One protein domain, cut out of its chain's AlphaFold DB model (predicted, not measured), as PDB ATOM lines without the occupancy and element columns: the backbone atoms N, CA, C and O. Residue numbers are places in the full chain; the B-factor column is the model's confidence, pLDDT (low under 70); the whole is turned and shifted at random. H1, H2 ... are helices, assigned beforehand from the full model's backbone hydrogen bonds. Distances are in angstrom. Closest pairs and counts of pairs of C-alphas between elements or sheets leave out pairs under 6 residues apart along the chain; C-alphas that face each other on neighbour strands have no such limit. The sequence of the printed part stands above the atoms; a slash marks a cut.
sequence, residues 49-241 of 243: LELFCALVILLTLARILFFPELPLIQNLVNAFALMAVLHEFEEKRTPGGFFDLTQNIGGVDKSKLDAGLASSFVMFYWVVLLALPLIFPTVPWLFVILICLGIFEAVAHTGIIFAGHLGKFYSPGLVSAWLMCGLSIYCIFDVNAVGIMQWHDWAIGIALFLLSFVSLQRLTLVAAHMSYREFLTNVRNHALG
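What this domain is: This is residues 49 to 241 of the 243 residues of the protein "HXXEE domain-containing protein" of Eggerthellaceae bacterium zg-893 (UniProt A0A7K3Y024). Five long helices, H1, H2, H4, H5 and H6, form an up-and-down bundle, each running against the one before it in the chain; a sixth long helix, H7, packs on H4 and H5, while H1 lies on the outside over H2 and H4. Two short helices, H3 and H8, sit at one end of the bundle, H8 set across it. The printed part has 193 residues with eight named helices, H1 to H8 in chain order, and no named strand: the class is all helix. It is compact, with a radius of gyration of the C-alphas of 17.2 A and spans of 50 by 35 by 30 A.

Where its parts are: H1, residues 49 to 66, begins at C-alpha 49 (130.180, 143.663, 76.111) and is 25.3 A long. H2 is residues 72 to 92, 30.3 A, and H3 is residues 98 to 106, 12.0 A. H4, residues 115 to 135, is 30.0 A long. H5, residues 141 to 163, is 31.7 A long, with a kink of 26 degrees near residue 153. H6 is residues 174 to 193, 28.8 A. H7, residues 199 to 223, is the longest helix at 36.8 A. H8, residues 228 to 239, 16.3 A, ends at C-alpha 239 (128.627, 161.566, 99.661).

How they stand to each other: H1 and H2 form a helical hairpin at a shallow tilt of 28 degrees, with the C-alphas of Cys 53 and Val 85 closest at 5.8 A. H1 touches H4 with residues 49 to 52 alone, closest at Phe 52 and Met 123, C-alphas 6.5 A apart. H2 touches H6, opposite ways at a shallow tilt of 10 degrees; the closest C-alphas are those of His 87 and Ser 176, 5.0 A. H5 and H6 form another helical hairpin, closest at the C-alphas of Ile 151 and Cys 181, 4.4 A. H7 touches H4 at a shallow tilt of 21 degrees, opposite ways, with the C-alphas of Ala 118 and Thr 220 closest at 5.0 A. H7 touches H5 at a steep tilt of 53 degrees, closest at the C-alphas of Trp 141 and Asp 201, 4.4 A. H3 and H8 touch about perpendicular, at 85 degrees, with the C-alphas of Gly 106 and Val 235 closest at 5.2 A. Every O i to N i+4 pair is within hydrogen-bond range in H1, H2, H3, H6, H7 and H8, against 16 of 17 in H4 and 14 of 19 in H5.

The domain as a whole: The two C-alphas farthest apart, those of Phe 66 and Gly 241, are 54.6 A apart. The printed part has no cut and no long link. Residues 64 to 69, of which 64 to 66 belong to H1, stand free. The mean pLDDT of the printed part is 92.9, and no printed residue is under 70.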
ATOM      1  N   LEU A  49     130.511 142.439  76.848       94.31
ATOM      2  CA  LEU A  49     130.180 143.663  76.111       94.31
ATOM      3  C   LEU A  49     130.269 143.463  74.600       94.31
ATOM      4  O   LEU A  49     129.337 143.799  73.879       94.31
ATOM      5  N   GLU A  50     131.370 142.901  74.107       94.88
ATOM      6  CA  GLU A  50     131.558 142.663  72.679       94.88
ATOM      7  C   GLU A  50     130.488 141.719  72.119       94.88
ATOM      8  O   GLU A  50     129.970 141.953  71.027       94.88
ATOM      9  N   LEU A  51     130.115 140.689  72.884       96.12
ATOM     10  CA  LEU A  51     129.037 139.769  72.526       96.12
ATOM     11  C   LEU A  51     127.676 140.474  72.494       96.12
ATOM     12  O   LEU A  51     126.901 140.246  71.567       96.12
ATOM     13  N   PHE A  52     127.396 141.354  73.459       96.75
ATOM     14  CA  PHE A  52     126.182 142.170  73.466       96.75
ATOM     15  C   PHE A  52     126.124 143.125  72.264       96.75
ATOM     16  O   PHE A  52     125.121 143.149  71.550       96.75
ATOM     17  N   CYS A  53     127.215 143.839  71.970       96.25
ATOM     18  CA  CYS A  53     127.318 144.703  70.793       96.25
ATOM     19  C   CYS A  53     127.076 143.920  69.498       96.25
ATOM     20  O   CYS A  53     126.282 144.341  68.657       96.25
ATOM     21  N   ALA A  54     127.732 142.765  69.345       97.00
ATOM     22  CA  ALA A  54     127.559 141.910  68.178       97.00
ATOM     23  C   ALA A  54     126.102 141.450  68.034       97.00
ATOM     24  O   ALA A  54     125.542 141.538  66.944       97.00
ATOM     25  N   LEU A  55     125.469 141.022  69.131       96.88
ATOM     26  CA  LEU A  55     124.066 140.620  69.142       96.88
ATOM     27  C   LEU A  55     123.147 141.754  68.668       96.88
ATOM     28  O   LEU A  55     122.355 141.549  67.752       96.88
ATOM     29  N   VAL A  56     123.269 142.953  69.242       97.69
ATOM     30  CA  VAL A  56     122.421 144.103  68.889       97.69
ATOM     31  C   VAL A  56     122.616 144.525  67.433       97.69
ATOM     32  O   VAL A  56     121.633 144.769  66.731       97.69
ATOM     33  N   ILE A  57     123.860 144.570  66.949       96.81
ATOM     34  CA  ILE A  57     124.160 144.910  65.551       96.81
ATOM     35  C   ILE A  57     123.536 143.876  64.610       96.81
ATOM     36  O   ILE A  57     122.861 144.251  63.653       96.81
ATOM     37  N   LEU A  58     123.710 142.581  64.888       96.88
ATOM     38  CA  LEU A  58     123.144 141.513  64.065       96.88
ATOM     39  C   LEU A  58     121.613 141.549  64.054       96.88
ATOM     40  O   LEU A  58     121.019 141.427  62.984       96.88
ATOM     41  N   LEU A  59     120.971 141.772  65.204       94.94
ATOM     42  CA  LEU A  59     119.514 141.912  65.290       94.94
ATOM     43  C   LEU A  59     119.014 143.154  64.544       94.94
ATOM     44  O   LEU A  59     118.016 143.075  63.831       94.94
ATOM     45  N   THR A  60     119.735 144.275  64.632       96.31
ATOM     46  CA  THR A  60     119.408 145.504  63.895       96.31
ATOM     47  C   THR A  60     119.505 145.285  62.385       96.31
ATOM     48  O   THR A  60     118.604 145.672  61.641       96.31
ATOM     49  N   LEU A  61     120.574 144.633  61.917       96.50
ATOM     50  CA  LEU A  61     120.750 144.303  60.503       96.50
ATOM     51  C   LEU A  61     119.673 143.331  60.022       96.50
ATOM     52  O   LEU A  61     119.068 143.564  58.981       96.50
ATOM     53  N   ALA A  62     119.382 142.284  60.796       94.19
ATOM     54  CA  ALA A  62     118.317 141.342  60.476       94.19
ATOM     55  C   ALA A  62     116.954 142.044  60.386       94.19
ATOM     56  O   ALA A  62     116.197 141.794  59.451       94.19
ATOM     57  N   ARG A  63     116.668 142.978  61.301       93.31
ATOM     58  CA  ARG A  63     115.478 143.832  61.242       93.31
ATOM     59  C   ARG A  63     115.437 144.631  59.943       93.31
ATOM     60  O   ARG A  63     114.437 144.586  59.246       93.31
ATOM     61  N   ILE A  64     116.509 145.335  59.582       94.69
ATOM     62  CA  ILE A  64     116.534 146.167  58.365       94.69
ATOM     63  C   ILE A  64     116.355 145.322  57.094       94.69
ATOM     64  O   ILE A  64     115.657 145.749  56.179       94.69
ATOM     65  N   LEU A  65     116.972 144.140  57.037       96.31
ATOM     66  CA  LEU A  65     117.001 143.301  55.836       96.31
ATOM     67  C   LEU A  65     115.760 142.416  55.670       96.31
ATOM     68  O   LEU A  65     115.330 142.190  54.541       96.31
ATOM     69  N   PHE A  66     115.201 141.901  56.767       95.06
ATOM     70  CA  PHE A  66     114.142 140.884  56.730       95.06
ATOM     71  C   PHE A  66     112.820 141.340  57.357       95.06
ATOM     72  O   PHE A  66     111.778 140.784  57.022       95.06
ATOM     73  N   PHE A  67     112.839 142.347  58.237       92.06
ATOM     74  CA  PHE A  67     111.658 142.827  58.970       92.06
ATOM     75  C   PHE A  67     111.574 144.366  58.965       92.06
ATOM     76  O   PHE A  67     111.633 144.996  60.027       92.06
ATOM     77  N   PRO A  68     111.482 145.006  57.782       89.12
ATOM     78  CA  PRO A  68     111.537 146.465  57.673       89.12
ATOM     79  C   PRO A  68     110.359 147.161  58.372       89.12
ATOM     80  O   PRO A  68     110.508 148.277  58.874       89.12
ATOM     81  N   GLU A  69     109.216 146.480  58.447       91.62
ATOM     82  CA  GLU A  69     108.000 146.936  59.111       91.62
ATOM     83  C   GLU A  69     107.800 146.157  60.410       91.62
ATOM     84  O   GLU A  69     107.365 145.006  60.408       91.62
ATOM     85  N   LEU A  70     108.126 146.793  61.533       90.06
ATOM     86  CA  LEU A  70     107.800 146.273  62.857       90.06
ATOM     87  C   LEU A  70     106.739 147.147  63.537       90.06
ATOM     88  O   LEU A  70     106.709 148.361  63.312       90.06
ATOM     89  N   PRO A  71     105.916 146.559  64.420       93.12
ATOM     90  CA  PRO A  71     105.141 147.282  65.418       93.12
ATOM     91  C   PRO A  71     105.951 148.363  66.138       93.12
ATOM     92  O   PRO A  71     107.146 148.195  66.404       93.12
ATOM     93  N   LEU A  72     105.269 149.449  66.517       94.12
ATOM     94  CA  LEU A  72     105.882 150.620  67.148       94.12
ATOM     95  C   LEU A  72     106.804 150.240  68.315       94.12
ATOM     96  O   LEU A  72     107.973 150.613  68.307       94.12
ATOM     97  N   ILE A  73     106.316 149.441  69.272       95.31
ATOM     98  CA  ILE A  73     107.103 149.037  70.448       95.31
ATOM     99  C   ILE A  73     108.398 148.327  70.040       95.31
ATOM    100  O   ILE A  73     109.458 148.673  70.547       95.31
ATOM    101  N   GLN A  74     108.361 147.394  69.087       95.50
ATOM    102  CA  GLN A  74     109.567 146.674  68.661       95.50
ATOM    103  C   GLN A  74     110.566 147.595  67.944       95.50
ATOM    104  O   GLN A  74     111.774 147.456  68.138       95.50
ATOM    105  N   ASN A  75     110.087 148.577  67.170       94.88
ATOM    106  CA  ASN A  75     110.954 149.606  66.586       94.88
ATOM    107  C   ASN A  75     111.631 150.460  67.666       94.88
ATOM    108  O   ASN A  75     112.838 150.694  67.591       94.88
ATOM    109  N   LEU A  76     110.880 150.897  68.679       96.31
ATOM    110  CA  LEU A  76     111.424 151.688  69.783       96.31
ATOM    111  C   LEU A  76     112.409 150.870  70.632       96.31
ATOM    112  O   LEU A  76     113.459 151.381  71.010       96.31
ATOM    113  N   VAL A  77     112.134 149.583  70.867       97.25
ATOM    114  CA  VAL A  77     113.065 148.657  71.539       97.25
ATOM    115  C   VAL A  77     114.372 148.524  70.760       97.25
ATOM    116  O   VAL A  77     115.439 148.555  71.364       97.25
ATOM    117  N   ASN A  78     114.321 148.431  69.428       96.62
ATOM    118  CA  ASN A  78     115.531 148.399  68.605       96.62
ATOM    119  C   ASN A  78     116.351 149.698  68.732       96.62
ATOM    120  O   ASN A  78     117.577 149.648  68.827       96.62
ATOM    121  N   ALA A  79     115.691 150.860  68.798       96.94
ATOM    122  CA  ALA A  79     116.367 152.131  69.068       96.94
ATOM    123  C   ALA A  79     117.025 152.144  70.462       96.94
ATOM    124  O   ALA A  79     118.184 152.538  70.592       96.94
ATOM    125  N   PHE A  80     116.332 151.637  71.486       97.62
ATOM    126  CA  PHE A  80     116.902 151.454  72.823       97.62
ATOM    127  C   PHE A  80     118.094 150.497  72.831       97.62
ATOM    128  O   PHE A  80     119.073 150.774  73.513       97.62
ATOM    129  N   ALA A  81     118.052 149.405  72.067       97.62
ATOM    130  CA  ALA A  81     119.153 148.450  71.986       97.62
ATOM    131  C   ALA A  81     120.434 149.111  71.452       97.62
ATOM    132  O   ALA A  81     121.509 148.942  72.026       97.62
ATOM    133  N   LEU A  82     120.315 149.916  70.391       97.75
ATOM    134  CA  LEU A  82     121.435 150.685  69.842       97.75
ATOM    135  C   LEU A  82     121.969 151.715  70.844       97.75
ATOM    136  O   LEU A  82     123.183 151.860  70.996       97.75
ATOM    137  N   MET A  83     121.074 152.399  71.558       97.44
ATOM    138  CA  MET A  83     121.466 153.345  72.600       97.44
ATOM    139  C   MET A  83     122.144 152.667  73.794       97.44
ATOM    140  O   MET A  83     123.131 153.196  74.296       97.44
ATOM    141  N   ALA A  84     121.684 151.483  74.201       96.81
ATOM    142  CA  ALA A  84     122.307 150.688  75.254       96.81
ATOM    143  C   ALA A  84     123.735 150.273  74.873       96.81
ATOM    144  O   ALA A  84     124.645 150.370  75.689       96.81
ATOM    145  N   VAL A  85     123.964 149.882  73.612       96.81
ATOM    146  CA  VAL A  85     125.319 149.618  73.098       96.81
ATOM    147  C   VAL A  85     126.198 150.860  73.195       96.81
ATOM    148  O   VAL A  85     127.322 150.770  73.683       96.81
ATOM    149  N   LEU A  86     125.698 152.014  72.744       96.38
ATOM    150  CA  LEU A  86     126.443 153.270  72.828       96.38
ATOM    151  C   LEU A  86     126.785 153.616  74.282       96.38
ATOM    152  O   LEU A  86     127.911 154.016  74.566       96.38
ATOM    153  N   HIS A  87     125.829 153.425  75.188       97.25
ATOM    154  CA  HIS A  87     125.974 153.723  76.602       97.25
ATOM    155  C   HIS A  87     127.019 152.853  77.287       97.25
ATOM    156  O   HIS A  87     128.011 153.357  77.814       97.25
ATOM    157  N   GLU A  88     126.887 151.542  77.154       95.12
ATOM    158  CA  GLU A  88     127.830 150.584  77.723       95.12
ATOM    159  C   GLU A  88     129.235 150.726  77.119       95.12
ATOM    160  O   GLU A  88     130.248 150.537  77.799       95.12
ATOM    161  N   PHE A  89     129.326 151.110  75.842       93.88
ATOM    162  CA  PHE A  89     130.601 151.431  75.214       93.88
ATOM    163  C   PHE A  89     131.239 152.698  75.806       93.88
ATOM    164  O   PHE A  89     132.451 152.711  76.051       93.88
ATOM    165  N   GLU A  90     130.450 153.744  76.061       94.75
ATOM    166  CA  GLU A  90     130.920 154.982  76.690       94.75
ATOM    167  C   GLU A  90     131.446 154.721  78.113       94.75
ATOM    168  O   GLU A  90     132.524 155.197  78.483       94.75
ATOM    169  N   GLU A  91     130.727 153.910  78.889       92.81
ATOM    170  CA  GLU A  91     131.067 153.563  80.271       92.81
ATOM    171  C   GLU A  91     132.315 152.687  80.416       92.81
ATOM    172  O   GLU A  91     133.119 152.885  81.339       92.81
ATOM    173  N   LYS A  92     132.466 151.688  79.536       89.19
ATOM    174  CA  LYS A  92     133.476 150.623  79.671       89.19
ATOM    175  C   LYS A  92     134.675 150.796  78.750       89.19
ATOM    176  O   LYS A  92     135.745 150.256  79.042       89.19
ATOM    177  N   ARG A  93     134.524 151.501  77.625       88.25
ATOM    178  CA  ARG A  93     135.557 151.581  76.583       88.25
ATOM    179  C   ARG A  93     136.081 152.988  76.375       88.25
ATOM    180  O   ARG A  93     137.254 153.215  76.663       88.25
ATOM    181  N   THR A  94     135.260 153.892  75.840       85.88
ATOM    182  CA  THR A  94     135.709 155.239  75.460       85.88
ATOM    183  C   THR A  94     134.637 156.283  75.770       85.88
ATOM    184  O   THR A  94     133.601 156.265  75.112       85.88
ATOM    185  N   PRO A  95     134.892 157.221  76.697       84.50
ATOM    186  CA  PRO A  95     136.150 157.418  77.425       84.50
ATOM    187  C   PRO A  95     136.409 156.380  78.528       84.50
ATOM    188  O   PRO A  95     137.558 156.241  78.941       84.50
ATOM    189  N   GLY A  96     135.394 155.615  78.946       87.31
ATOM    190  CA  GLY A  96     135.536 154.538  79.924       87.31
ATOM    191  C   GLY A  96     135.756 155.018  81.365       87.31
ATOM    192  O   GLY A  96     136.026 156.191  81.615       87.31
ATOM    193  N   GLY A  97     135.675 154.097  82.330       84.38
ATOM    194  CA  GLY A  97     136.033 154.341  83.738       84.38
ATOM    195  C   GLY A  97     134.852 154.528  84.695       84.38
ATOM    196  O   GLY A  97     135.065 154.833  85.868       84.38
ATOM    197  N   PHE A  98     133.612 154.319  84.238       87.44
ATOM    198  CA  PHE A  98     132.438 154.403  85.114       87.44
ATOM    199  C   PHE A  98     132.447 153.321  86.206       87.44
ATOM    200  O   PHE A  98     132.165 153.595  87.374       87.44
ATOM    201  N   PHE A  99     132.856 152.100  85.855       84.69
ATOM    202  CA  PHE A  99     132.988 150.996  86.810       84.69
ATOM    203  C   PHE A  99     134.022 151.300  87.899       84.69
ATOM    204  O   PHE A  99     133.766 151.067  89.074       84.69
ATOM    205  N   ASP A 100     135.166 151.878  87.534       85.81
ATOM    206  CA  ASP A 100     136.176 152.276  88.514       85.81
ATOM    207  C   ASP A 100     135.663 153.369  89.452       85.81
ATOM    208  O   ASP A 100     135.909 153.316  90.658       85.81
ATOM    209  N   LEU A 101     134.937 154.347  88.906       86.38
ATOM    210  CA  LEU A 101     134.337 155.431  89.673       86.38
ATOM    211  C   LEU A 101     133.320 154.903  90.693       86.38
ATOM    212  O   LEU A 101     133.415 155.210  91.880       86.38
ATOM    213  N   THR A 102     132.370 154.085  90.242       86.06
ATOM    214  CA  THR A 102     131.329 153.503  91.104       86.06
ATOM    215  C   THR A 102     131.919 152.586  92.173       86.06
ATOM    216  O   THR A 102     131.471 152.622  93.318       86.06
ATOM    217  N   GLN A 103     132.958 151.814  91.846       86.81
ATOM    218  CA  GLN A 103     133.680 150.984  92.813       86.81
ATOM    219  C   GLN A 103     134.380 151.819  93.882       86.81
ATOM    220  O   GLN A 103     134.287 151.486  95.060       86.81
ATOM    221  N   ASN A 104     135.042 152.911  93.492       86.75
ATOM    222  CA  ASN A 104     135.714 153.799  94.437       86.75
ATOM    223  C   ASN A 104     134.705 154.442  95.404       86.75
ATOM    224  O   ASN A 104     134.914 154.415  96.613       86.75
ATOM    225  N   ILE A 105     133.583 154.947  94.885       84.88
ATOM    226  CA  ILE A 105     132.508 155.544  95.698       84.88
ATOM    227  C   ILE A 105     131.850 154.491  96.605       84.88
ATOM    228  O   ILE A 105     131.527 154.763  97.760       84.88
ATOM    229  N   GLY A 106     131.654 153.276  96.093       85.19
ATOM    230  CA  GLY A 106     131.079 152.158  96.839       85.19
ATOM    231  C   GLY A 106     132.030 151.515  97.851       85.19
ATOM    232  O   GLY A 106     131.596 150.651  98.613       85.19
ATOM    233  N   GLY A 107     133.310 151.905  97.877       85.75
ATOM    234  CA  GLY A 107     134.335 151.290  98.724       85.75
ATOM    235  C   GLY A 107     134.617 149.828  98.366       85.75
ATOM    236  O   GLY A 107     134.884 149.018  99.250       85.75
ATOM    237  N   VAL A 108     134.486 149.458  97.089       87.12
ATOM    238  CA  VAL A 108     134.676 148.080  96.620       87.12
ATOM    239  C   VAL A 108     136.160 147.729  96.579       87.12
ATOM    240  O   VAL A 108     136.964 148.409  95.940       87.12
ATOM    241  N   ASP A 109     136.513 146.612  97.212       86.75
ATOM    242  CA  ASP A 109     137.849 146.030  97.134       86.75
ATOM    243  C   ASP A 109     138.086 145.410  95.746       86.75
ATOM    244  O   ASP A 109     137.650 144.292  95.449       86.75
ATOM    245  N   LYS A 110     138.807 146.139  94.887       84.81
ATOM    246  CA  LYS A 110     139.100 145.724  93.506       84.81
ATOM    247  C   LYS A 110     139.866 144.403  93.407       84.81
ATOM    248  O   LYS A 110     139.792 143.755  92.368       84.81
ATOM    249  N   SER A 111     140.571 143.979  94.462       85.00
ATOM    250  CA  SER A 111     141.287 142.695  94.472       85.00
ATOM    251  C   SER A 111     140.353 141.485  94.559       85.00
ATOM    252  O   SER A 111     140.724 140.388  94.147       85.00
ATOM    253  N   LYS A 112     139.134 141.688  95.072       86.00
ATOM    254  CA  LYS A 112     138.111 140.646  95.246       86.00
ATOM    255  C   LYS A 112     137.034 140.681  94.172       86.00
ATOM    256  O   LYS A 112     136.275 139.729  94.048       86.00
ATOM    257  N   LEU A 113     136.947 141.771  93.417       89.19
ATOM    258  CA  LEU A 113     135.933 141.941  92.392       89.19
ATOM    259  C   LEU A 113     136.206 141.043  91.178       89.19
ATOM    260  O   LEU A 113     137.206 141.220  90.478       89.19
ATOM    261  N   ASP A 114     135.253 140.174  90.829       89.88
ATOM    262  CA  ASP A 114     135.233 139.582  89.488       89.88
ATOM    263  C   ASP A 114     134.573 140.553  88.500       89.88
ATOM    264  O   ASP A 114     133.357 140.551  88.286       89.88
ATOM    265  N   ALA A 115     135.398 141.402  87.883       87.38
ATOM    266  CA  ALA A 115     134.946 142.408  86.924       87.38
ATOM    267  C   ALA A 115     134.261 141.797  85.685       87.38
ATOM    268  O   ALA A 115     133.323 142.387  85.148       87.38
ATOM    269  N   GLY A 116     134.690 140.604  85.251       88.50
ATOM    270  CA  GLY A 116     134.070 139.900  84.125       88.50
ATOM    271  C   GLY A 116     132.665 139.422  84.481       88.50
ATOM    272  O   GLY A 116     131.725 139.604  83.703       88.50
ATOM    273  N   LEU A 117     132.492 138.885  85.690       91.56
ATOM    274  CA  LEU A 117     131.183 138.478  86.199       91.56
ATOM    275  C   LEU A 117     130.244 139.675  86.397       91.56
ATOM    276  O   LEU A 117     129.108 139.637  85.926       91.56
ATOM    277  N   ALA A 118     130.721 140.753  87.026       90.81
ATOM    278  CA  ALA A 118     129.936 141.969  87.231       90.81
ATOM    279  C   ALA A 118     129.468 142.579  85.898       90.81
ATOM    280  O   ALA A 118     128.284 142.873  85.741       90.81
ATOM    281  N   SER A 119     130.370 142.698  84.913       91.44
ATOM    282  CA  SER A 119     130.014 143.161  83.565       91.44
ATOM    283  C   SER A 119     128.976 142.247  82.916       91.44
ATOM    284  O   SER A 119     128.026 142.728  82.301       91.44
ATOM    285  N   SER A 120     129.115 140.932  83.087       92.88
ATOM    286  CA  SER A 120     128.198 139.955  82.495       92.88
ATOM    287  C   SER A 120     126.795 140.026  83.075       92.88
ATOM    288  O   SER A 120     125.837 139.848  82.330       92.88
ATOM    289  N   PHE A 121     126.643 140.329  84.367       94.75
ATOM    290  CA  PHE A 121     125.321 140.566  84.949       94.75
ATOM    291  C   PHE A 121     124.631 141.785  84.335       94.75
ATOM    292  O   PHE A 121     123.441 141.708  84.040       94.75
ATOM    293  N   VAL A 122     125.372 142.864  84.075       94.44
ATOM    294  CA  VAL A 122     124.836 144.056  83.398       94.44
ATOM    295  C   VAL A 122     124.437 143.734  81.953       94.44
ATOM    296  O   VAL A 122     123.327 144.043  81.535       94.44
ATOM    297  N   MET A 123     125.283 143.026  81.200       95.50
ATOM    298  CA  MET A 123     124.957 142.612  79.825       95.50
ATOM    299  C   MET A 123     123.757 141.665  79.771       95.50
ATOM    300  O   MET A 123     122.881 141.810  78.923       95.50
ATOM    301  N   PHE A 124     123.686 140.708  80.696       95.31
ATOM    302  CA  PHE A 124     122.546 139.804  80.813       95.31
ATOM    303  C   PHE A 124     121.255 140.564  81.132       95.31
ATOM    304  O   PHE A 124     120.217 140.290  80.530       95.31
ATOM    305  N   TYR A 125     121.321 141.547  82.031       95.88
ATOM    306  CA  TYR A 125     120.197 142.418  82.351       95.88
ATOM    307  C   TYR A 125     119.686 143.164  81.114       95.88
ATOM    308  O   TYR A 125     118.492 143.095  80.823       95.88
ATOM    309  N   TRP A 126     120.582 143.769  80.329       96.56
ATOM    310  CA  TRP A 126     120.223 144.393  79.053       96.56
ATOM    311  C   TRP A 126     119.544 143.424  78.092       96.56
ATOM    312  O   TRP A 126     118.491 143.744  77.543       96.56
ATOM    313  N   VAL A 127     120.105 142.224  77.912       96.62
ATOM    314  CA  VAL A 127     119.517 141.203  77.035       96.62
ATOM    315  C   VAL A 127     118.096 140.858  77.472       96.62
ATOM    316  O   VAL A 127     117.201 140.828  76.631       96.62
ATOM    317  N   VAL A 128     117.859 140.642  78.768       95.94
ATOM    318  CA  VAL A 128     116.519 140.333  79.289       95.94
ATOM    319  C   VAL A 128     115.562 141.502  79.065       95.94
ATOM    320  O   VAL A 128     114.474 141.302  78.526       95.94
ATOM    321  N   LEU A 129     115.960 142.723  79.428       95.62
ATOM    322  CA  LEU A 129     115.096 143.895  79.305       95.62
ATOM    323  C   LEU A 129     114.745 144.248  77.861       95.62
ATOM    324  O   LEU A 129     113.641 144.720  77.612       95.62
ATOM    325  N   LEU A 130     115.656 144.017  76.918       96.81
ATOM    326  CA  LEU A 130     115.399 144.229  75.495       96.81
ATOM    327  C   LEU A 130     114.562 143.089  74.902       96.81
ATOM    328  O   LEU A 130     113.661 143.337  74.104       96.81
ATOM    329  N   ALA A 131     114.816 141.841  75.307       96.19
ATOM    330  CA  ALA A 131     114.106 140.680  74.783       96.19
ATOM    331  C   ALA A 131     112.626 140.658  75.190       96.19
ATOM    332  O   ALA A 131     111.781 140.293  74.377       96.19
ATOM    333  N   LEU A 132     112.292 141.056  76.421       95.88
ATOM    334  CA  LEU A 132     110.919 141.002  76.937       95.88
ATOM    335  C   LEU A 132     109.899 141.770  76.067       95.88
ATOM    336  O   LEU A 132     108.979 141.132  75.554       95.88
ATOM    337  N   PRO A 133     110.036 143.088  75.829       95.38
ATOM    338  CA  PRO A 133     109.112 143.829  74.968       95.38
ATOM    339  C   PRO A 133     109.262 143.477  73.480       95.38
ATOM    340  O   PRO A 133     108.340 143.718  72.702       95.38
ATOM    341  N   LEU A 134     110.390 142.884  73.067       93.81
ATOM    342  CA  LEU A 134     110.565 142.385  71.702       93.81
ATOM    343  C   LEU A 134     109.741 141.111  71.450       93.81
ATOM    344  O   LEU A 134     109.128 140.988  70.394       93.81
ATOM    345  N   ILE A 135     109.710 140.181  72.409       95.12
ATOM    346  CA  ILE A 135     108.975 138.906  72.322       95.12
ATOM    347  C   ILE A 135     107.484 139.105  72.625       95.12
ATOM    348  O   ILE A 135     106.640 138.451  72.015       95.12
ATOM    349  N   PHE A 136     107.149 140.029  73.530       95.50
ATOM    350  CA  PHE A 136     105.778 140.317  73.958       95.50
ATOM    351  C   PHE A 136     105.364 141.760  73.614       95.50
ATOM    352  O   PHE A 136     105.099 142.562  74.512       95.50
ATOM    353  N   PRO A 137     105.268 142.122  72.320       92.81
ATOM    354  CA  PRO A 137     105.016 143.502  71.898       92.81
ATOM    355  C   PRO A 137     103.603 144.005  72.222       92.81
ATOM    356  O   PRO A 137     103.346 145.201  72.143       92.81
ATOM    357  N   THR A 138     102.680 143.112  72.584       93.44
ATOM    358  CA  THR A 138     101.313 143.442  73.015       93.44
ATOM    359  C   THR A 138     101.195 143.657  74.524       93.44
ATOM    360  O   THR A 138     100.095 143.893  75.014       93.44
ATOM    361  N   VAL A 139     102.305 143.558  75.264       95.81
ATOM    362  CA  VAL A 139     102.359 143.719  76.720       95.81
ATOM    363  C   VAL A 139     103.119 145.015  77.040       95.81
ATOM    364  O   VAL A 139     104.328 144.994  77.297       95.81
ATOM    365  N   PRO A 140     102.441 146.174  76.980       93.38
ATOM    366  CA  PRO A 140     103.096 147.477  76.935       93.38
ATOM    367  C   PRO A 140     103.880 147.824  78.212       93.38
ATOM    368  O   PRO A 140     104.950 148.427  78.115       93.38
ATOM    369  N   TRP A 141     103.460 147.367  79.399       96.38
ATOM    370  CA  TRP A 141     104.205 147.610  80.645       96.38
ATOM    371  C   TRP A 141     105.637 147.048  80.654       96.38
ATOM    372  O   TRP A 141     106.474 147.533  81.412       96.38
ATOM    373  N   LEU A 142     105.963 146.060  79.807       96.94
ATOM    374  CA  LEU A 142     107.339 145.558  79.674       96.94
ATOM    375  C   LEU A 142     108.257 146.589  79.010       96.94
ATOM    376  O   LEU A 142     109.435 146.673  79.342       96.94
ATOM    377  N   PHE A 143     107.713 147.402  78.102       97.62
ATOM    378  CA  PHE A 143     108.458 148.466  77.436       97.62
ATOM    379  C   PHE A 143     108.711 149.664  78.361       97.62
ATOM    380  O   PHE A 143     109.765 150.293  78.286       97.62
ATOM    381  N   VAL A 144     107.795 149.935  79.298       98.00
ATOM    382  CA  VAL A 144     107.947 151.003  80.303       98.00
ATOM    383  C   VAL A 144     109.231 150.838  81.125       98.00
ATOM    384  O   VAL A 144     109.821 151.840  81.526       98.00
ATOM    385  N   ILE A 145     109.714 149.607  81.328       97.38
ATOM    386  CA  ILE A 145     110.976 149.351  82.038       97.38
ATOM    387  C   ILE A 145     112.156 150.034  81.328       97.38
ATOM    388  O   ILE A 145     112.971 150.671  81.991       97.38
ATOM    389  N   LEU A 146     112.220 149.961  79.992       97.69
ATOM    390  CA  LEU A 146     113.273 150.602  79.193       97.69
ATOM    391  C   LEU A 146     113.184 152.132  79.253       97.69
ATOM    392  O   LEU A 146     114.208 152.798  79.387       97.69
ATOM    393  N   ILE A 147     111.964 152.678  79.220       98.25
ATOM    394  CA  ILE A 147     111.722 154.121  79.380       98.25
ATOM    395  C   ILE A 147     112.228 154.595  80.749       98.25
ATOM    396  O   ILE A 147     112.939 155.594  80.843       98.25
ATOM    397  N   CYS A 148     111.883 153.872  81.817       98.12
ATOM    398  CA  CYS A 148     112.323 154.215  83.167       98.12
ATOM    399  C   CYS A 148     113.845 154.132  83.293       98.12
ATOM    400  O   CYS A 148     114.451 155.034  83.865       98.12
ATOM    401  N   LEU A 149     114.453 153.088  82.724       96.69
ATOM    402  CA  LEU A 149     115.899 152.903  82.733       96.69
ATOM    403  C   LEU A 149     116.615 154.056  82.022       96.69
ATOM    404  O   LEU A 149     117.510 154.648  82.606       96.69
ATOM    405  N   GLY A 150     116.181 154.453  80.821       97.50
ATOM    406  CA  GLY A 150     116.817 155.553  80.089       97.50
ATOM    407  C   GLY A 150     116.753 156.903  80.815       97.50
ATOM    408  O   GLY A 150     117.716 157.669  80.776       97.50
ATOM    409  N   ILE A 151     115.658 157.191  81.526       98.31
ATOM    410  CA  ILE A 151     115.560 158.380  82.392       98.31
ATOM    411  C   ILE A 151     116.466 158.228  83.618       98.31
ATOM    412  O   ILE A 151     117.170 159.166  83.999       98.31
ATOM    413  N   PHE A 152     116.445 157.051  84.243       97.00
ATOM    414  CA  PHE A 152     117.207 156.778  85.450       97.00
ATOM    415  C   PHE A 152     118.714 156.873  85.217       97.00
ATOM    416  O   PHE A 152     119.384 157.482  86.044       97.00
ATOM    417  N   GLU A 153     119.240 156.364  84.100       95.94
ATOM    418  CA  GLU A 153     120.671 156.465  83.789       95.94
ATOM    419  C   GLU A 153     121.125 157.929  83.750       95.94
ATOM    420  O   GLU A 153     122.115 158.302  84.384       95.94
ATOM    421  N   ALA A 154     120.360 158.823  83.114       96.75
ATOM    422  CA  ALA A 154     120.709 160.246  83.095       96.75
ATOM    423  C   ALA A 154     120.768 160.840  84.512       96.75
ATOM    424  O   ALA A 154     121.690 161.597  84.836       96.75
ATOM    425  N   VAL A 155     119.821 160.470  85.380       95.81
ATOM    426  CA  VAL A 155     119.797 160.901  86.784       95.81
ATOM    427  C   VAL A 155     120.962 160.300  87.571       95.81
ATOM    428  O   VAL A 155     121.613 161.024  88.320       95.81
ATOM    429  N   ALA A 156     121.260 159.013  87.397       93.06
ATOM    430  CA  ALA A 156     122.313 158.304  88.113       93.06
ATOM    431  C   ALA A 156     123.706 158.843  87.754       93.06
ATOM    432  O   ALA A 156     124.475 159.200  88.650       93.06
ATOM    433  N   HIS A 157     124.001 159.005  86.462       94.38
ATOM    434  CA  HIS A 157     125.254 159.597  85.986       94.38
ATOM    435  C   HIS A 157     125.383 161.073  86.358       94.38
ATOM    436  O   HIS A 157     126.470 161.554  86.666       94.38
ATOM    437  N   THR A 158     124.282 161.818  86.393       93.00
ATOM    438  CA  THR A 158     124.327 163.197  86.891       93.00
ATOM    439  C   THR A 158     124.585 163.215  88.401       93.00
ATOM    440  O   THR A 158     125.436 163.959  88.880       93.00
ATOM    441  N   GLY A 159     123.914 162.349  89.162       89.19
ATOM    442  CA  GLY A 159     124.064 162.229  90.611       89.19
ATOM    443  C   GLY A 159     125.465 161.798  91.043       89.19
ATOM    444  O   GLY A 159     125.987 162.324  92.027       89.19
ATOM    445  N   ILE A 160     126.111 160.896  90.295       88.62
ATOM    446  CA  ILE A 160     127.452 160.405  90.636       88.62
ATOM    447  C   ILE A 160     128.520 161.495  90.535       88.62
ATOM    448  O   ILE A 160     129.496 161.456  91.278       88.62
ATOM    449  N   ILE A 161     128.333 162.489  89.660       87.25
ATOM    450  CA  ILE A 161     129.238 163.640  89.541       87.25
ATOM    451  C   ILE A 161     129.270 164.417  90.857       87.25
ATOM    452  O   ILE A 161     130.348 164.756  91.346       87.25
ATOM    453  N   PHE A 162     128.096 164.641  91.450       84.06
ATOM    454  CA  PHE A 162     127.970 165.320  92.735       84.06
ATOM    455  C   PHE A 162     128.463 164.443  93.888       84.06
ATOM    456  O   PHE A 162     129.262 164.900  94.699       84.06
ATOM    457  N   ALA A 163     128.037 163.178  93.942       79.94
ATOM    458  CA  ALA A 163     128.394 162.270  95.032       79.94
ATOM    459  C   ALA A 163     129.893 161.927  95.063       79.94
ATOM    460  O   ALA A 163     130.467 161.788  96.139       79.94
ATOM    461  N   GLY A 164     130.521 161.797  93.894       77.19
ATOM    462  CA  GLY A 164     131.948 161.520  93.744       77.19
ATOM    463  C   GLY A 164     132.836 162.764  93.759       77.19
ATOM    464  O   GLY A 164     134.028 162.635  93.492       77.19
ATOM    465  N   HIS A 165     132.271 163.955  94.010       77.06
ATOM    466  CA  HIS A 165     132.978 165.241  93.988       77.06
ATOM    467  C   HIS A 165     133.884 165.404  92.760       77.06
ATOM    468  O   HIS A 165     135.032 165.847  92.854       77.06
ATOM    469  N   LEU A 166     133.381 165.009  91.588       79.62
ATOM    470  CA  LEU A 166     134.172 165.086  90.372       79.62
ATOM    471  C   LEU A 166     134.444 166.559  90.059       79.62
ATOM    472  O   LEU A 166     133.520 167.338  89.849       79.62
ATOM    473  N   GLY A 167     135.719 166.937  89.934       77.19
ATOM    474  CA  GLY A 167     136.133 168.279  89.489       77.19
ATOM    475  C   GLY A 167     135.765 168.603  88.031       77.19
ATOM    476  O   GLY A 167     136.280 169.558  87.457       77.19
ATOM    477  N   LYS A 168     134.912 167.784  87.410       82.56
ATOM    478  CA  LYS A 168     134.420 167.896  86.039       82.56
ATOM    479  C   LYS A 168     132.938 167.534  86.000       82.56
ATOM    480  O   LYS A 168     132.515 166.577  86.645       82.56
ATOM    481  N   PHE A 169     132.173 168.227  85.161       85.88
ATOM    482  CA  PHE A 169     130.756 167.937  84.900       85.88
ATOM    483  C   PHE A 169     130.578 166.761  83.928       85.88
ATOM    484  O   PHE A 169     129.840 166.850  82.951       85.88
ATOM    485  N   TYR A 170     131.319 165.675  84.149       88.06
ATOM    486  CA  TYR A 170     131.290 164.513  83.273       88.06
ATOM    487  C   TYR A 170     131.656 163.227  84.014       88.06
ATOM    488  O   TYR A 170     132.743 163.111  84.586       88.06
ATOM    489  N   SER A 171     130.782 162.229  83.902       89.25
ATOM    490  CA  SER A 171     131.082 160.826  84.180       89.25
ATOM    491  C   SER A 171     131.035 160.028  82.873       89.25
ATOM    492  O   SER A 171     130.178 160.326  82.039       89.25
ATOM    493  N   PRO A 172     131.874 158.998  82.686       92.06
ATOM    494  CA  PRO A 172     131.734 158.086  81.550       92.06
ATOM    495  C   PRO A 172     130.315 157.504  81.517       92.06
ATOM    496  O   PRO A 172     129.808 157.130  82.569       92.06
ATOM    497  N   GLY A 173     129.669 157.516  80.350       92.75
ATOM    498  CA  GLY A 173     128.258 157.135  80.172       92.75
ATOM    499  C   GLY A 173     127.264 158.303  80.224       92.75
ATOM    500  O   GLY A 173     126.109 158.133  79.847       92.75
ATOM    501  N   LEU A 174     127.679 159.508  80.640       95.25
ATOM    502  CA  LEU A 174     126.755 160.637  80.819       95.25
ATOM    503  C   LEU A 174     126.100 161.083  79.506       95.25
ATOM    504  O   LEU A 174     124.908 161.382  79.495       95.25
ATOM    505  N   VAL A 175     126.861 161.176  78.410       95.50
ATOM    506  CA  VAL A 175     126.326 161.725  77.153       95.50
ATOM    507  C   VAL A 175     125.267 160.790  76.582       95.50
ATOM    508  O   VAL A 175     124.150 161.214  76.287       95.50
ATOM    509  N   SER A 176     125.597 159.509  76.468       97.12
ATOM    510  CA  SER A 176     124.672 158.465  76.032       97.12
ATOM    511  C   SER A 176     123.467 158.319  76.962       97.12
ATOM    512  O   SER A 176     122.357 158.161  76.459       97.12
ATOM    513  N   ALA A 177     123.640 158.460  78.280       97.19
ATOM    514  CA  ALA A 177     122.538 158.434  79.239       97.19
ATOM    515  C   ALA A 177     121.537 159.575  78.992       97.19
ATOM    516  O   ALA A 177     120.327 159.356  78.962       97.19
ATOM    517  N   TRP A 178     122.015 160.794  78.733       97.69
ATOM    518  CA  TRP A 178     121.133 161.915  78.387       97.69
ATOM    519  C   TRP A 178     120.447 161.741  77.029       97.69
ATOM    520  O   TRP A 178     119.275 162.096  76.889       97.69
ATOM    521  N   LEU A 179     121.122 161.141  76.044       98.00
ATOM    522  CA  LEU A 179     120.490 160.761  74.776       98.00
ATOM    523  C   LEU A 179     119.401 159.693  74.982       98.00
ATOM    524  O   LEU A 179     118.323 159.794  74.397       98.00
ATOM    525  N   MET A 180     119.642 158.708  75.850       97.75
ATOM    526  CA  MET A 180     118.654 157.699  76.242       97.75
ATOM    527  C   MET A 180     117.461 158.303  76.979       97.75
ATOM    528  O   MET A 180     116.326 157.893  76.740       97.75
ATOM    529  N   CYS A 181     117.686 159.298  77.833       98.44
ATOM    530  CA  CYS A 181     116.616 160.057  78.471       98.44
ATOM    531  C   CYS A 181     115.777 160.806  77.426       98.44
ATOM    532  O   CYS A 181     114.550 160.715  77.439       98.44
ATOM    533  N   GLY A 182     116.422 161.453  76.449       98.31
ATOM    534  CA  GLY A 182     115.739 162.075  75.312       98.31
ATOM    535  C   GLY A 182     114.886 161.082  74.514       98.31
ATOM    536  O   GLY A 182     113.716 161.355  74.248       98.31
ATOM    537  N   LEU A 183     115.433 159.900  74.204       98.44
ATOM    538  CA  LEU A 183     114.685 158.814  73.564       98.44
ATOM    539  C   LEU A 183     113.507 158.354  74.433       98.44
ATOM    540  O   LEU A 183     112.412 158.165  73.921       98.44
ATOM    541  N   SER A 184     113.700 158.232  75.745       98.50
ATOM    542  CA  SER A 184     112.648 157.836  76.687       98.50
ATOM    543  C   SER A 184     111.494 158.840  76.698       98.50
ATOM    544  O   SER A 184     110.334 158.441  76.626       98.50
ATOM    545  N   ILE A 185     111.803 160.140  76.712       98.38
ATOM    546  CA  ILE A 185     110.814 161.221  76.618       98.38
ATOM    547  C   ILE A 185     110.072 161.155  75.281       98.38
ATOM    548  O   ILE A 185     108.844 161.210  75.262       98.38
ATOM    549  N   TYR A 186     110.796 160.984  74.171       98.06
ATOM    550  CA  TYR A 186     110.188 160.789  72.855       98.06
ATOM    551  C   TYR A 186     109.227 159.589  72.853       98.06
ATOM    552  O   TYR A 186     108.076 159.722  72.441       98.06
ATOM    553  N   CYS A 187     109.656 158.443  73.388       97.38
ATOM    554  CA  CYS A 187     108.833 157.243  73.476       97.38
ATOM    555  C   CYS A 187     107.567 157.471  74.300       97.38
ATOM    556  O   CYS A 187     106.515 156.997  73.888       97.38
ATOM    557  N   ILE A 188     107.641 158.205  75.419       97.50
ATOM    558  CA  ILE A 188     106.464 158.573  76.220       97.50
ATOM    559  C   ILE A 188     105.445 159.313  75.349       97.50
ATOM    560  O   ILE A 188     104.267 158.965  75.381       97.50
ATOM    561  N   PHE A 189     105.866 160.305  74.561       96.69
ATOM    562  CA  PHE A 189     104.944 161.021  73.676       96.69
ATOM    563  C   PHE A 189     104.326 160.096  72.623       96.69
ATOM    564  O   PHE A 189     103.108 160.097  72.457       96.69
ATOM    565  N   ASP A 190     105.142 159.275  71.967       95.88
ATOM    566  CA  ASP A 190     104.723 158.440  70.837       95.88
ATOM    567  C   ASP A 190     103.717 157.349  71.261       95.88
ATOM    568  O   ASP A 190     102.639 157.205  70.681       95.88
ATOM    569  N   VAL A 191     103.999 156.623  72.352       95.56
ATOM    570  CA  VAL A 191     103.114 155.542  72.828       95.56
ATOM    571  C   VAL A 191     101.785 156.058  73.383       95.56
ATOM    572  O   VAL A 191     100.769 155.364  73.280       95.56
ATOM    573  N   ASN A 192     101.776 157.265  73.960       94.69
ATOM    574  CA  ASN A 192     100.552 157.898  74.447       94.69
ATOM    575  C   ASN A 192      99.739 158.506  73.297       94.69
ATOM    576  O   ASN A 192      98.514 158.424  73.328       94.69
ATOM    577  N   ALA A 193     100.386 159.055  72.264       95.38
ATOM    578  CA  ALA A 193      99.700 159.598  71.091       95.38
ATOM    579  C   ALA A 193      98.890 158.528  70.339       95.38
ATOM    580  O   ALA A 193      97.791 158.807  69.865       95.38
ATOM    581  N   VAL A 194      99.402 157.295  70.275       94.50
ATOM    582  CA  VAL A 194      98.717 156.153  69.636       94.50
ATOM    583  C   VAL A 194      97.750 155.438  70.600       94.50
ATOM    584  O   VAL A 194      96.981 154.577  70.183       94.50
ATOM    585  N   GLY A 195      97.748 155.794  71.889       94.19
ATOM    586  CA  GLY A 195      96.831 155.227  72.884       94.19
ATOM    587  C   GLY A 195      97.100 153.758  73.231       94.19
ATOM    588  O   GLY A 195      96.184 153.052  73.647       94.19
ATOM    589  N   ILE A 196      98.340 153.285  73.055       92.81
ATOM    590  CA  ILE A 196      98.726 151.888  73.334       92.81
ATOM    591  C   ILE A 196      98.865 151.639  74.844       92.81
ATOM    592  O   ILE A 196      98.699 150.513  75.302       92.81
ATOM    593  N   MET A 197      99.178 152.684  75.612       94.38
ATOM    594  CA  MET A 197      99.428 152.606  77.052       94.38
ATOM    595  C   MET A 197      98.227 153.098  77.857       94.38
ATOM    596  O   MET A 197      97.694 154.180  77.612       94.38
ATOM    597  N   GLN A 198      97.863 152.345  78.886       94.88
ATOM    598  CA  GLN A 198      96.958 152.758  79.948       94.88
ATOM    599  C   GLN A 198      97.744 153.157  81.201       94.88
ATOM    600  O   GLN A 198      98.911 152.816  81.382       94.88
ATOM    601  N   TRP A 199      97.097 153.872  82.123       95.25
ATOM    602  CA  TRP A 199      97.746 154.347  83.353       95.25
ATOM    603  C   TRP A 199      98.332 153.207  84.210       95.25
ATOM    604  O   TRP A 199      99.348 153.397  84.879       95.25
ATOM    605  N   HIS A 200      97.715 152.020  84.193       96.56
ATOM    606  CA  HIS A 200      98.188 150.877  84.971       96.56
ATOM    607  C   HIS A 200      99.448 150.247  84.371       96.56
ATOM    608  O   HIS A 200     100.262 149.712  85.122       96.56
ATOM    609  N   ASP A 201      99.654 150.365  83.053       97.31
ATOM    610  CA  ASP A 201     100.875 149.892  82.400       97.31
ATOM    611  C   ASP A 201     102.097 150.639  82.932       97.31
ATOM    612  O   ASP A 201     103.132 150.038  83.225       97.31
ATOM    613  N   TRP A 202     101.941 151.948  83.146       97.88
ATOM    614  CA  TRP A 202     102.957 152.786  83.771       97.88
ATOM    615  C   TRP A 202     103.250 152.344  85.204       97.88
ATOM    616  O   TRP A 202     104.411 152.155  85.561       97.88
ATOM    617  N   ALA A 203     102.213 152.133  86.019       97.88
ATOM    618  CA  ALA A 203     102.384 151.724  87.413       97.88
ATOM    619  C   ALA A 203     103.103 150.367  87.536       97.88
ATOM    620  O   ALA A 203     104.053 150.237  88.313       97.88
ATOM    621  N   ILE A 204     102.690 149.374  86.741       98.06
ATOM    622  CA  ILE A 204     103.304 148.039  86.713       98.06
ATOM    623  C   ILE A 204     104.745 148.130  86.203       98.06
ATOM    624  O   ILE A 204     105.654 147.587  86.830       98.06
ATOM    625  N   GLY A 205     104.967 148.847  85.101       97.56
ATOM    626  CA  GLY A 205     106.286 149.012  84.502       97.56
ATOM    627  C   GLY A 205     107.291 149.684  85.434       97.56
ATOM    628  O   GLY A 205     108.410 149.197  85.577       97.56
ATOM    629  N   ILE A 206     106.883 150.745  86.139       98.00
ATOM    630  CA  ILE A 206     107.718 151.425  87.143       98.00
ATOM    631  C   ILE A 206     108.048 150.480  88.306       98.00
ATOM    632  O   ILE A 206     109.203 150.401  88.728       98.00
ATOM    633  N   ALA A 207     107.067 149.730  88.818       97.88
ATOM    634  CA  ALA A 207     107.301 148.776  89.902       97.88
ATOM    635  C   ALA A 207     108.282 147.663  89.489       97.88
ATOM    636  O   ALA A 207     109.204 147.333  90.241       97.88
ATOM    637  N   LEU A 208     108.122 147.121  88.278       96.75
ATOM    638  CA  LEU A 208     109.026 146.117  87.719       96.75
ATOM    639  C   LEU A 208     110.423 146.682  87.464       96.75
ATOM    640  O   LEU A 208     111.405 146.006  87.768       96.75
ATOM    641  N   PHE A 209     110.528 147.919  86.977       97.06
ATOM    642  CA  PHE A 209     111.804 148.611  86.832       97.06
ATOM    643  C   PHE A 209     112.553 148.659  88.167       97.06
ATOM    644  O   PHE A 209     113.666 148.140  88.246       97.06
ATOM    645  N   LEU A 210     111.921 149.170  89.229       96.69
ATOM    646  CA  LEU A 210     112.538 149.264  90.556       96.69
ATOM    647  C   LEU A 210     112.997 147.896  91.077       96.69
ATOM    648  O   LEU A 210     114.123 147.759  91.557       96.69
ATOM    649  N   LEU A 211     112.153 146.869  90.945       96.00
ATOM    650  CA  LEU A 211     112.494 145.505  91.350       96.00
ATOM    651  C   LEU A 211     113.699 144.963  90.567       96.00
ATOM    652  O   LEU A 211     114.621 144.379  91.146       96.00
ATOM    653  N   SER A 212     113.693 145.158  89.252       94.62
ATOM    654  CA  SER A 212     114.739 144.673  88.356       94.62
ATOM    655  C   SER A 212     116.076 145.381  88.612       94.62
ATOM    656  O   SER A 212     117.112 144.723  88.677       94.62
ATOM    657  N   PHE A 213     116.047 146.690  88.877       92.88
ATOM    658  CA  PHE A 213     117.224 147.490  89.189       92.88
ATOM    659  C   PHE A 213     117.852 147.076  90.525       92.88
ATOM    660  O   PHE A 213     119.054 146.824  90.604       92.88
ATOM    661  N   VAL A 214     117.036 146.909  91.575       93.44
ATOM    662  CA  VAL A 214     117.512 146.400  92.873       93.44
ATOM    663  C   VAL A 214     118.135 145.014  92.712       93.44
ATOM    664  O   VAL A 214     119.166 144.728  93.323       93.44
ATOM    665  N   SER A 215     117.542 144.164  91.870       94.50
ATOM    666  CA  SER A 215     118.060 142.825  91.584       94.50
ATOM    667  C   SER A 215     119.424 142.883  90.895       94.50
ATOM    668  O   SER A 215     120.356 142.225  91.358       94.50
ATOM    669  N   LEU A 216     119.586 143.722  89.863       94.25
ATOM    670  CA  LEU A 216     120.878 143.946  89.209       94.25
ATOM    671  C   LEU A 216     121.927 144.448  90.207       94.25
ATOM    672  O   LEU A 216     123.014 143.877  90.291       94.25
ATOM    673  N   GLN A 217     121.587 145.456  91.014       91.62
ATOM    674  CA  GLN A 217     122.487 145.996  92.031       91.62
ATOM    675  C   GLN A 217     122.916 144.922  93.042       91.62
ATOM    676  O   GLN A 217     124.048 144.924  93.519       91.62
ATOM    677  N   ARG A 218     122.042 143.967  93.386       92.75
ATOM    678  CA  ARG A 218     122.440 142.844  94.249       92.75
ATOM    679  C   ARG A 218     123.405 141.896  93.563       92.75
ATOM    680  O   ARG A 218     124.361 141.475  94.208       92.75
ATOM    681  N   LEU A 219     123.184 141.573  92.293       92.75
ATOM    682  CA  LEU A 219     124.070 140.684  91.542       92.75
ATOM    683  C   LEU A 219     125.475 141.282  91.387       92.75
ATOM    684  O   LEU A 219     126.467 140.581  91.586       92.75
ATOM    685  N   THR A 220     125.580 142.584  91.115       90.56
ATOM    686  CA  THR A 220     126.881 143.260  91.018       90.56
ATOM    687  C   THR A 220     127.608 143.306  92.365       90.56
ATOM    688  O   THR A 220     128.817 143.096  92.410       90.56
ATOM    689  N   LEU A 221     126.887 143.471  93.479       90.38
ATOM    690  CA  LEU A 221     127.477 143.393  94.820       90.38
ATOM    691  C   LEU A 221     127.917 141.980  95.213       90.38
ATOM    692  O   LEU A 221     128.928 141.829  95.897       90.38
ATOM    693  N   VAL A 222     127.209 140.945  94.752       90.81
ATOM    694  CA  VAL A 222     127.658 139.553  94.903       90.81
ATOM    695  C   VAL A 222     128.989 139.344  94.183       90.81
ATOM    696  O   VAL A 222     129.902 138.773  94.773       90.81
ATOM    697  N   ALA A 223     129.143 139.866  92.961       90.31
ATOM    698  CA  ALA A 223     130.419 139.817  92.238       90.31
ATOM    699  C   ALA A 223     131.544 140.607  92.938       90.31
ATOM    700  O   ALA A 223     132.720 140.294  92.761       90.31
ATOM    701  N   ALA A 224     131.185 141.611  93.742       89.69
ATOM    702  CA  ALA A 224     132.100 142.394  94.569       89.69
ATOM    703  C   ALA A 224     132.361 141.785  95.962       89.69
ATOM    704  O   ALA A 224     133.105 142.375  96.743       89.69
ATOM    705  N   HIS A 225     131.740 140.647  96.302       90.50
ATOM    706  CA  HIS A 225     131.770 140.056  97.646       90.50
ATOM    707  C   HIS A 225     131.380 141.043  98.766       90.50
ATOM    708  O   HIS A 225     131.886 140.959  99.884       90.50
ATOM    709  N   MET A 226     130.464 141.970  98.469       91.00
ATOM    710  CA  MET A 226     130.073 143.064  99.358       91.00
ATOM    711  C   MET A 226     128.617 142.922  99.807       91.00
ATOM    712  O   MET A 226     127.725 142.577  99.028       91.00
ATOM    713  N   SER A 227     128.343 143.235 101.076       91.88
ATOM    714  CA  SER A 227     126.963 143.298 101.561       91.88
ATOM    715  C   SER A 227     126.295 144.621 101.175       91.88
ATOM    716  O   SER A 227     126.922 145.670 101.088       91.88
ATOM    717  N   TYR A 228     124.974 144.629 101.015       88.44
ATOM    718  CA  TYR A 228     124.274 145.872 100.657       88.44
ATOM    719  C   TYR A 228     124.292 146.938 101.745       88.44
ATOM    720  O   TYR A 228     124.292 148.127 101.446       88.44
ATOM    721  N   ARG A 229     124.297 146.526 103.019       90.56
ATOM    722  CA  ARG A 229     124.390 147.472 104.141       90.56
ATOM    723  C   ARG A 229     125.731 148.194 104.133       90.56
ATOM    724  O   ARG A 229     125.770 149.398 104.367       90.56
ATOM    725  N   GLU A 230     126.797 147.455 103.852       90.94
ATOM    726  CA  GLU A 230     128.142 147.994 103.685       90.94
ATOM    727  C   GLU A 230     128.196 148.964 102.506       90.94
ATOM    728  O   GLU A 230     128.544 150.123 102.708       90.94
ATOM    729  N   PHE A 231     127.707 148.554 101.330       90.06
ATOM    730  CA  PHE A 231     127.626 149.424 100.154       90.06
ATOM    731  C   PHE A 231     126.912 150.752 100.449       90.06
ATOM    732  O   PHE A 231     127.458 151.824 100.202       90.06
ATOM    733  N   LEU A 232     125.708 150.707 101.035       89.75
ATOM    734  CA  LEU A 232     124.957 151.924 101.368       89.75
ATOM    735  C   LEU A 232     125.684 152.801 102.392       89.75
ATOM    736  O   LEU A 232     125.611 154.028 102.317       89.75
ATOM    737  N   THR A 233     126.367 152.184 103.355       91.31
ATOM    738  CA  THR A 233     127.150 152.915 104.357       91.31
ATOM    739  C   THR A 233     128.321 153.635 103.697       91.31
ATOM    740  O   THR A 233     128.532 154.813 103.983       91.31
ATOM    741  N   ASN A 234     129.020 152.968 102.777       90.38
ATOM    742  CA  ASN A 234     130.147 153.526 102.038       90.38
ATOM    743  C   ASN A 234     129.708 154.686 101.143       90.38
ATOM    744  O   ASN A 234     130.234 155.786 101.291       90.38
ATOM    745  N   VAL A 235     128.671 154.490 100.320       87.06
ATOM    746  CA  VAL A 235     128.121 155.547  99.454       87.06
ATOM    747  C   VAL A 235     127.687 156.760 100.275       87.06
ATOM    748  O   VAL A 235     128.007 157.894  99.923       87.06
ATOM    749  N   ARG A 236     126.994 156.543 101.402       87.88
ATOM    750  CA  ARG A 236     126.579 157.633 102.294       87.88
ATOM    751  C   ARG A 236     127.778 158.368 102.883       87.88
ATOM    752  O   ARG A 236     127.764 159.591 102.944       87.88
ATOM    753  N   ASN A 237     128.788 157.646 103.360       88.19
ATOM    754  CA  ASN A 237     129.973 158.265 103.947       88.19
ATOM    755  C   ASN A 237     130.750 159.064 102.897       88.19
ATOM    756  O   ASN A 237     131.148 160.189 103.187       88.19
ATOM    757  N   HIS A 238     130.878 158.532 101.681       86.31
ATOM    758  CA  HIS A 238     131.531 159.208 100.566       86.31
ATOM    759  C   HIS A 238     130.791 160.488 100.156       86.31
ATOM    760  O   HIS A 238     131.387 161.561 100.110       86.31
ATOM    761  N   ALA A 239     129.466 160.410  99.985       83.19
ATOM    762  CA  ALA A 239     128.627 161.566  99.661       83.19
ATOM    763  C   ALA A 239     128.648 162.657 100.749       83.19
ATOM    764  O   ALA A 239     128.421 163.826 100.459       83.19
ATOM    765  N   LEU A 240     128.925 162.289 102.005       85.81
ATOM    766  CA  LEU A 240     129.076 163.223 103.124       85.81
ATOM    767  C   LEU A 240     130.524 163.705 103.333       85.81
ATOM    768  O   LEU A 240     130.770 164.418 104.306       85.81
ATOM    769  N   GLY A 241     131.479 163.295 102.490       79.25
ATOM    770  CA  GLY A 241     132.898 163.646 102.629       79.25
ATOM    771  C   GLY A 241     133.570 163.048 103.872       79.25
ATOM    772  O   GLY A 241     134.485 163.644 104.429       79.25
TER     773      GLY A 241